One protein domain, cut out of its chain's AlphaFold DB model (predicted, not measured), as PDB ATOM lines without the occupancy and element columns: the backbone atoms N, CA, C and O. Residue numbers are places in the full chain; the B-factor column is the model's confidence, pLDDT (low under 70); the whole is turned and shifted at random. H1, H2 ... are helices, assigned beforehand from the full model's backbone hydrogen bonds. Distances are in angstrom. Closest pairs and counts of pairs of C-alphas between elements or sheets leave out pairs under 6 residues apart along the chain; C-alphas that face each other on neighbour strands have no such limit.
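AT A GLANCE: This is residues 97 to 155 of the 155 residues of an uncharacterized protein of Sphingomonas sp. SRS2 (UniProt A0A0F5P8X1). One long helix, H1, reaches like an arm from a small, loosely joined head, and residues 97 to 113 of H1 stick out free. In the head, the long link of residues 121 to 134 runs onward past the end of H1, the chain folds back through the short helix H2, and H3 then leads outward again, roughly the way H1 points. The printed part has 59 residues, with three named helices in the order H1, H2, H3 and no named strand, and its class is all helix. The whole is extended, with a radius of gyration of the C-alphas of 16.6 A, and the C-alphas span 58 by 17 by 11 A, the arm making much of this length.

IN THESE COORDINATES: The printed part begins with H1, residues 97 to 120, which is 34.5 A long from first to last C-alpha. C-alpha 97 is at (-12.066, -14.674, 48.320) and C-alpha 120 at (-9.218, -8.935, 82.211). Residues 121 to 134 follow with no named element. H2 is residues 135 to 140, 8.9 A from first to last C-alpha. After Ala 141 and Asn 142 comes H3, residues 143 to 154, 16.9 A long, ending with C-alpha 154 at (-20.211, 4.402, 99.997).

HOW THE PARTS SIT: H1 and H3 are close but not clearly touching, with 1 pair of C-alphas within 8 A. Their closest C-alphas are those of Leu 119 and Asp 143, 7.9 A apart. They run the same way at a shallow tilt of 33 degrees, only just short of steep, and their centres are 31.2 A apart. H1 and H2 are apart. H2 and H3 are close but not clearly touching, with 2 pairs of C-alphas within 8 A. Their closest C-alphas are those of Trp 138 and Arg 146, 6.4 A apart. They run opposite ways at a shallow tilt of 20 degrees, and their centres are 11.2 A apart. In H1, H2 and H3 every pair of O i and N i+4 is within hydrogen-bond range.

THE WHOLE: The outline is a rod, and the two C-alphas farthest apart, those of Trp 97 and Gly 155, the chain's last residue, are 58.4 A apart. Without residues 97 to 113, which stand free, the remaining 42 residues span 32 by 17 by 11 A. The printed part has no cut. The link from H1 to H2, 14 residues, is long, and the link from H2 to H3, 2 residues, is tight. The mean pLDDT of the printed part is 84.1, and the model's confidence is low, under 70, at residues 121 to 126.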
ATOM      1  N   TRP A  97     -11.543 -13.789  47.281       95.00
ATOM      2  CA  TRP A  97     -12.066 -14.674  48.320       95.00
ATOM      3  C   TRP A  97     -11.078 -14.873  49.465       95.00
ATOM      4  O   TRP A  97     -11.486 -14.757  50.620       95.00
ATOM      5  N   ILE A  98      -9.800 -15.095  49.149       93.31
ATOM      6  CA  ILE A  98      -8.719 -15.219  50.133       93.31
ATOM      7  C   ILE A  98      -8.638 -13.953  50.988       93.31
ATOM      8  O   ILE A  98      -8.627 -14.042  52.215       93.31
ATOM      9  N   TYR A  99      -8.649 -12.779  50.351       95.00
ATOM     10  CA  TYR A  99      -8.623 -11.498  51.051       95.00
ATOM     11  C   TYR A  99      -9.826 -11.335  51.993       95.00
ATOM     12  O   TYR A  99      -9.652 -11.035  53.172       95.00
ATOM     13  N   GLN A 100     -11.040 -11.618  51.515       93.19
ATOM     14  CA  GLN A 100     -12.254 -11.551  52.336       93.19
ATOM     15  C   GLN A 100     -12.216 -12.514  53.529       93.19
ATOM     16  O   GLN A 100     -12.622 -12.154  54.636       93.19
ATOM     17  N   ASP A 101     -11.744 -13.746  53.326       92.75
ATOM     18  CA  ASP A 101     -11.643 -14.726  54.407       92.75
ATOM     19  C   ASP A 101     -10.568 -14.326  55.428       92.75
ATOM     20  O   ASP A 101     -10.774 -14.517  56.630       92.75
ATOM     21  N   TYR A 102      -9.462 -13.728  54.973       93.62
ATOM     22  CA  TYR A 102      -8.431 -13.152  55.836       93.62
ATOM     23  C   TYR A 102      -8.985 -11.999  56.682       93.62
ATOM     24  O   TYR A 102      -8.858 -12.023  57.906       93.62
ATOM     25  N   GLU A 103      -9.666 -11.031  56.068       93.94
ATOM     26  CA  GLU A 103     -10.286  -9.919  56.796       93.94
ATOM     27  C   GLU A 103     -11.316 -10.406  57.816       93.94
ATOM     28  O   GLU A 103     -11.349  -9.920  58.949       93.94
ATOM     29  N   ARG A 104     -12.136 -11.397  57.449       90.44
ATOM     30  CA  ARG A 104     -13.102 -12.005  58.367       90.44
ATOM     31  C   ARG A 104     -12.403 -12.610  59.582       90.44
ATOM     32  O   ARG A 104     -12.819 -12.332  60.705       90.44
ATOM     33  N   LYS A 105     -11.353 -13.414  59.375       90.12
ATOM     34  CA  LYS A 105     -10.572 -14.018  60.471       90.12
ATOM     35  C   LYS A 105      -9.961 -12.944  61.366       90.12
ATOM     36  O   LYS A 105     -10.178 -12.977  62.574       90.12
ATOM     37  N   ARG A 106      -9.325 -11.934  60.767       93.00
ATOM     38  CA  ARG A 106      -8.731 -10.802  61.486       93.00
ATOM     39  C   ARG A 106      -9.760 -10.052  62.339       93.00
ATOM     40  O   ARG A 106      -9.459  -9.699  63.474       93.00
ATOM     41  N   ARG A 107     -10.980  -9.821  61.837       91.94
ATOM     42  CA  ARG A 107     -12.061  -9.177  62.612       91.94
ATOM     43  C   ARG A 107     -12.506 -10.023  63.801       91.94
ATOM     44  O   ARG A 107     -12.700  -9.482  64.884       91.94
ATOM     45  N   VAL A 108     -12.651 -11.336  63.616       90.00
ATOM     46  CA  VAL A 108     -13.013 -12.260  64.705       90.00
ATOM     47  C   VAL A 108     -11.920 -12.303  65.772       90.00
ATOM     48  O   VAL A 108     -12.227 -12.250  66.960       90.00
ATOM     49  N   GLU A 109     -10.653 -12.365  65.371       91.94
ATOM     50  CA  GLU A 109      -9.513 -12.341  66.293       91.94
ATOM     51  C   GLU A 109      -9.422 -11.017  67.053       91.94
ATOM     52  O   GLU A 109      -9.293 -11.032  68.275       91.94
ATOM     53  N   ALA A 110      -9.587  -9.881  66.369       88.88
ATOM     54  CA  ALA A 110      -9.635  -8.570  67.011       88.88
ATOM     55  C   ALA A 110     -10.792  -8.464  68.017       88.88
ATOM     56  O   ALA A 110     -10.594  -7.985  69.132       88.88
ATOM     57  N   ALA A 111     -11.983  -8.964  67.669       86.62
ATOM     58  CA  ALA A 111     -13.126  -8.990  68.580       86.62
ATOM     59  C   ALA A 111     -12.868  -9.885  69.803       86.62
ATOM     60  O   ALA A 111     -13.174  -9.496  70.927       86.62
ATOM     61  N   ARG A 112     -12.261 -11.063  69.611       87.75
ATOM     62  CA  ARG A 112     -11.869 -11.958  70.713       87.75
ATOM     63  C   ARG A 112     -10.833 -11.311  71.627       87.75
ATOM     64  O   ARG A 112     -10.985 -11.388  72.842       87.75
ATOM     65  N   ALA A 113      -9.819 -10.662  71.058       83.88
ATOM     66  CA  ALA A 113      -8.806  -9.939  71.818       83.88
ATOM     67  C   ALA A 113      -9.431  -8.795  72.630       83.88
ATOM     68  O   ALA A 113      -9.152  -8.669  73.818       83.88
ATOM     69  N   TYR A 114     -10.339  -8.026  72.022       82.56
ATOM     70  CA  TYR A 114     -11.077  -6.961  72.700       82.56
ATOM     71  C   TYR A 114     -11.933  -7.488  73.861       82.56
ATOM     72  O   TYR A 114     -11.848  -6.968  74.971       82.56
ATOM     73  N   ILE A 115     -12.707  -8.557  73.643       82.31
ATOM     74  CA  ILE A 115     -13.508  -9.192  74.702       82.31
ATOM     75  C   ILE A 115     -12.599  -9.710  75.826       82.31
ATOM     76  O   ILE A 115     -12.887  -9.487  76.999       82.31
ATOM     77  N   GLY A 116     -11.480 -10.357  75.491       80.50
ATOM     78  CA  GLY A 116     -10.504 -10.822  76.479       80.50
ATOM     79  C   GLY A 116      -9.905  -9.678  77.301       80.50
ATOM     80  O   GLY A 116      -9.806  -9.777  78.524       80.50
ATOM     81  N   ALA A 117      -9.569  -8.560  76.659       77.25
ATOM     82  CA  ALA A 117      -9.081  -7.365  77.337       77.25
ATOM     83  C   ALA A 117     -10.155  -6.767  78.268       77.25
ATOM     84  O   ALA A 117      -9.856  -6.421  79.411       77.25
ATOM     85  N   LEU A 118     -11.418  -6.719  77.826       75.44
ATOM     86  CA  LEU A 118     -12.540  -6.224  78.630       75.44
ATOM     87  C   LEU A 118     -12.760  -7.067  79.893       75.44
ATOM     88  O   LEU A 118     -13.009  -6.515  80.966       75.44
ATOM     89  N   LEU A 119     -12.661  -8.393  79.762       75.94
ATOM     90  CA  LEU A 119     -12.821  -9.338  80.871       75.94
ATOM     91  C   LEU A 119     -11.643  -9.303  81.854       75.94
ATOM     92  O   LEU A 119     -11.833  -9.567  83.038       75.94
ATOM     93  N   THR A 120     -10.438  -8.974  81.384       76.44
ATOM     94  CA  THR A 120      -9.218  -8.935  82.211       76.44
ATOM     95  C   THR A 120      -8.944  -7.574  82.857       76.44
ATOM     96  O   THR A 120      -8.011  -7.471  83.644       76.44
ATOM     97  N   GLY A 121      -9.751  -6.542  82.575       65.75
ATOM     98  CA  GLY A 121      -9.523  -5.182  83.088       65.75
ATOM     99  C   GLY A 121      -8.475  -4.383  82.324       65.75
ATOM    100  O   GLY A 121      -8.090  -3.311  82.757       65.75
ATOM    101  N   ASN A 122      -8.019  -4.871  81.173       65.94
ATOM    102  CA  ASN A 122      -6.966  -4.226  80.385       65.94
ATOM    103  C   ASN A 122      -7.518  -3.245  79.332       65.94
ATOM    104  O   ASN A 122      -6.856  -2.969  78.333       65.94
ATOM    105  N   VAL A 123      -8.746  -2.746  79.510       67.06
ATOM    106  CA  VAL A 123      -9.385  -1.783  78.600       67.06
ATOM    107  C   VAL A 123      -9.757  -0.543  79.392       67.06
ATOM    108  O   VAL A 123     -10.517  -0.646  80.352       67.06
ATOM    109  N   VAL A 124      -9.257   0.613  78.946       66.50
ATOM    110  CA  VAL A 124      -9.734   1.922  79.401       66.50
ATOM    111  C   VAL A 124     -11.181   2.061  78.942       66.50
ATOM    112  O   VAL A 124     -11.465   2.036  77.744       66.50
ATOM    113  N   ARG A 125     -12.106   2.123  79.891       69.50
ATOM    114  CA  ARG A 125     -13.528   2.321  79.629       69.50
ATOM    115  C   ARG A 125     -13.850   3.803  79.828       69.50
ATOM    116  O   ARG A 125     -13.567   4.351  80.888       69.50
ATOM    117  N   ASP A 126     -14.457   4.422  78.818       68.88
ATOM    118  CA  ASP A 126     -14.774   5.862  78.796       68.88
ATOM    119  C   ASP A 126     -16.060   6.231  79.562       68.88
ATOM    120  O   ASP A 126     -16.566   7.348  79.452       68.88
ATOM    121  N   ASP A 127     -16.644   5.304  80.323       79.88
ATOM    122  CA  ASP A 127     -17.831   5.609  81.112       79.88
ATOM    123  C   ASP A 127     -17.475   6.460  82.346       79.88
ATOM    124  O   ASP A 127     -16.495   6.172  83.039       79.88
ATOM    125  N   PRO A 128     -18.265   7.506  82.651       82.62
ATOM    126  CA  PRO A 128     -17.951   8.435  83.728       82.62
ATOM    127  C   PRO A 128     -17.987   7.743  85.094       82.62
ATOM    128  O   PRO A 128     -18.880   6.942  85.384       82.62
ATOM    129  N   ALA A 129     -17.029   8.090  85.953       87.19
ATOM    130  CA  ALA A 129     -16.951   7.541  87.299       87.19
ATOM    131  C   ALA A 129     -18.124   8.014  88.180       87.19
ATOM    132  O   ALA A 129     -18.510   9.186  88.121       87.19
ATOM    133  N   PRO A 130     -18.683   7.134  89.032       86.75
ATOM    134  CA  PRO A 130     -19.649   7.528  90.052       86.75
ATOM    135  C   PRO A 130     -19.072   8.553  91.040       86.75
ATOM    136  O   PRO A 130     -17.870   8.574  91.303       86.75
ATOM    137  N   LEU A 131     -19.943   9.362  91.651       85.38
ATOM    138  CA  LEU A 131     -19.556  10.315  92.699       85.38
ATOM    139  C   LEU A 131     -18.781   9.618  93.829       85.38
ATOM    140  O   LEU A 131     -19.227   8.601  94.358       85.38
ATOM    141  N   GLY A 132     -17.631  10.189  94.197       86.69
ATOM    142  CA  GLY A 132     -16.749   9.657  95.243       86.69
ATOM    143  C   GLY A 132     -15.783   8.557  94.786       86.69
ATOM    144  O   GLY A 132     -15.020   8.061  95.609       86.69
ATOM    145  N   VAL A 133     -15.782   8.183  93.501       88.06
ATOM    146  CA  VAL A 133     -14.837   7.215  92.922       88.06
ATOM    147  C   VAL A 133     -13.799   7.941  92.059       88.06
ATOM    148  O   VAL A 133     -14.159   8.795  91.252       88.06
ATOM    149  N   ASP A 134     -12.516   7.590  92.208       87.50
ATOM    150  CA  ASP A 134     -11.432   8.159  91.394       87.50
ATOM    151  C   ASP A 134     -11.625   7.834  89.893       87.50
ATOM    152  O   ASP A 134     -11.715   6.653  89.535       87.50
ATOM    153  N   PRO A 135     -11.676   8.844  88.999       85.06
ATOM    154  CA  PRO A 135     -11.937   8.629  87.577       85.06
ATOM    155  C   PRO A 135     -10.871   7.811  86.849       85.06
ATOM    156  O   PRO A 135     -11.210   7.024  85.967       85.06
ATOM    157  N   ASN A 136      -9.598   7.956  87.225       82.75
ATOM    158  CA  ASN A 136      -8.505   7.236  86.573       82.75
ATOM    159  C   ASN A 136      -8.529   5.754  86.958       82.75
ATOM    160  O   ASN A 136      -8.432   4.889  86.087       82.75
ATOM    161  N   ALA A 137      -8.736   5.452  88.242       82.69
ATOM    162  CA  ALA A 137      -8.922   4.097  88.742       82.69
ATOM    163  C   ALA A 137     -10.192   3.451  88.169       82.69
ATOM    164  O   ALA A 137     -10.180   2.273  87.827       82.69
ATOM    165  N   TRP A 138     -11.282   4.211  88.012       86.00
ATOM    166  CA  TRP A 138     -12.521   3.728  87.398       86.00
ATOM    167  C   TRP A 138     -12.345   3.336  85.928       86.00
ATOM    168  O   TRP A 138     -12.863   2.296  85.502       86.00
ATOM    169  N   ALA A 139     -11.614   4.149  85.165       81.56
ATOM    170  CA  ALA A 139     -11.402   3.943  83.738       81.56
ATOM    171  C   ALA A 139     -10.631   2.645  83.448       81.56
ATOM    172  O   ALA A 139     -10.932   1.972  82.469       81.56
ATOM    173  N   ILE A 140      -9.690   2.259  84.315       77.62
ATOM    174  CA  ILE A 140      -8.849   1.059  84.136       77.62
ATOM    175  C   ILE A 140      -9.325  -0.169  84.929       77.62
ATOM    176  O   ILE A 140      -8.778  -1.251  84.758       77.62
ATOM    177  N   ALA A 141     -10.314  -0.025  85.814       77.31
ATOM    178  CA  ALA A 141     -10.774  -1.116  86.671       77.31
ATOM    179  C   ALA A 141     -11.656  -2.136  85.926       77.31
ATOM    180  O   ALA A 141     -12.591  -1.773  85.203       77.31
ATOM    181  N   ASN A 142     -11.446  -3.428  86.196       80.44
ATOM    182  CA  ASN A 142     -12.379  -4.487  85.793       80.44
ATOM    183  C   ASN A 142     -13.685  -4.458  86.611       80.44
ATOM    184  O   ASN A 142     -13.829  -3.737  87.599       80.44
ATOM    185  N   ASP A 143     -14.661  -5.292  86.236       81.62
ATOM    186  CA  ASP A 143     -15.976  -5.330  86.897       81.62
ATOM    187  C   ASP A 143     -15.903  -5.660  88.396       81.62
ATOM    188  O   ASP A 143     -16.723  -5.178  89.183       81.62
ATOM    189  N   GLY A 144     -14.948  -6.496  88.808       83.06
ATOM    190  CA  GLY A 144     -14.740  -6.850  90.210       83.06
ATOM    191  C   GLY A 144     -14.173  -5.681  91.015       83.06
ATOM    192  O   GLY A 144     -14.660  -5.389  92.109       83.06
ATOM    193  N   GLU A 145     -13.186  -4.986  90.456       86.19
ATOM    194  CA  GLU A 145     -12.554  -3.794  91.029       86.19
ATOM    195  C   GLU A 145     -13.529  -2.622  91.108       86.19
ATOM    196  O   GLU A 145     -13.655  -2.010  92.166       86.19
ATOM    197  N   ARG A 146     -14.331  -2.382  90.065       87.19
ATOM    198  CA  ARG A 146     -15.396  -1.366  90.075       87.19
ATOM    199  C   ARG A 146     -16.410  -1.592  91.193       87.19
ATOM    200  O   ARG A 146     -16.783  -0.651  91.890       87.19
ATOM    201  N   ARG A 147     -16.808  -2.847  91.446       88.00
ATOM    202  CA  ARG A 147     -17.671  -3.188  92.595       88.00
ATOM    203  C   ARG A 147     -17.001  -2.925  93.947       88.00
ATOM    204  O   ARG A 147     -17.717  -2.720  94.929       88.00
ATOM    205  N   ARG A 148     -15.668  -2.991  94.037       88.31
ATOM    206  CA  ARG A 148     -14.919  -2.649  95.259       88.31
ATOM    207  C   ARG A 148     -14.810  -1.137  95.427       88.31
ATOM    208  O   ARG A 148     -15.129  -0.657  96.507       88.31
ATOM    209  N   LEU A 149     -14.475  -0.410  94.362       89.19
ATOM    210  CA  LEU A 149     -14.410   1.054  94.345       89.19
ATOM    211  C   LEU A 149     -15.749   1.688  94.749       89.19
ATOM    212  O   LEU A 149     -15.781   2.560  95.610       89.19
ATOM    213  N   ILE A 150     -16.873   1.188  94.217       90.81
ATOM    214  CA  ILE A 150     -18.215   1.657  94.609       90.81
ATOM    215  C   ILE A 150     -18.500   1.386  96.090       90.81
ATOM    216  O   ILE A 150     -19.120   2.215  96.751       90.81
ATOM    217  N   ARG A 151     -18.085   0.226  96.618       89.50
ATOM    218  CA  ARG A 151     -18.263  -0.091  98.044       89.50
ATOM    219  C   ARG A 151     -17.442   0.846  98.925       89.50
ATOM    220  O   ARG A 151     -17.991   1.401  99.861       89.50
ATOM    221  N   GLN A 152     -16.179   1.080  98.578       89.31
ATOM    222  CA  GLN A 152     -15.301   1.997  99.308       89.31
ATOM    223  C   GLN A 152     -15.823   3.441  99.302       89.31
ATOM    224  O   GLN A 152     -15.768   4.109 100.326       89.31
ATOM    225  N   ALA A 153     -16.379   3.906  98.180       87.50
ATOM    226  CA  ALA A 153     -16.948   5.250  98.075       87.50
ATOM    227  C   ALA A 153     -18.247   5.446  98.882       87.50
ATOM    228  O   ALA A 153     -18.636   6.581  99.147       87.50
ATOM    229  N   ARG A 154     -18.940   4.360  99.252       84.50
ATOM    230  CA  ARG A 154     -20.211   4.402  99.997       84.50
ATOM    231  C   ARG A 154     -20.056   4.257 101.515       84.50
ATOM    232  O   ARG A 154     -21.029   4.542 102.209       84.50
ATOM    233  N   GLY A 155     -18.867   3.887 102.001       73.19
ATOM    234  CA  GLY A 155     -18.628   3.519 103.403       73.19
ATOM    235  C   GLY A 155     -18.898   2.045 103.655       73.19
ATOM    236  O   GLY A 155     -20.056   1.615 103.458       73.19
TER     237      GLY A 155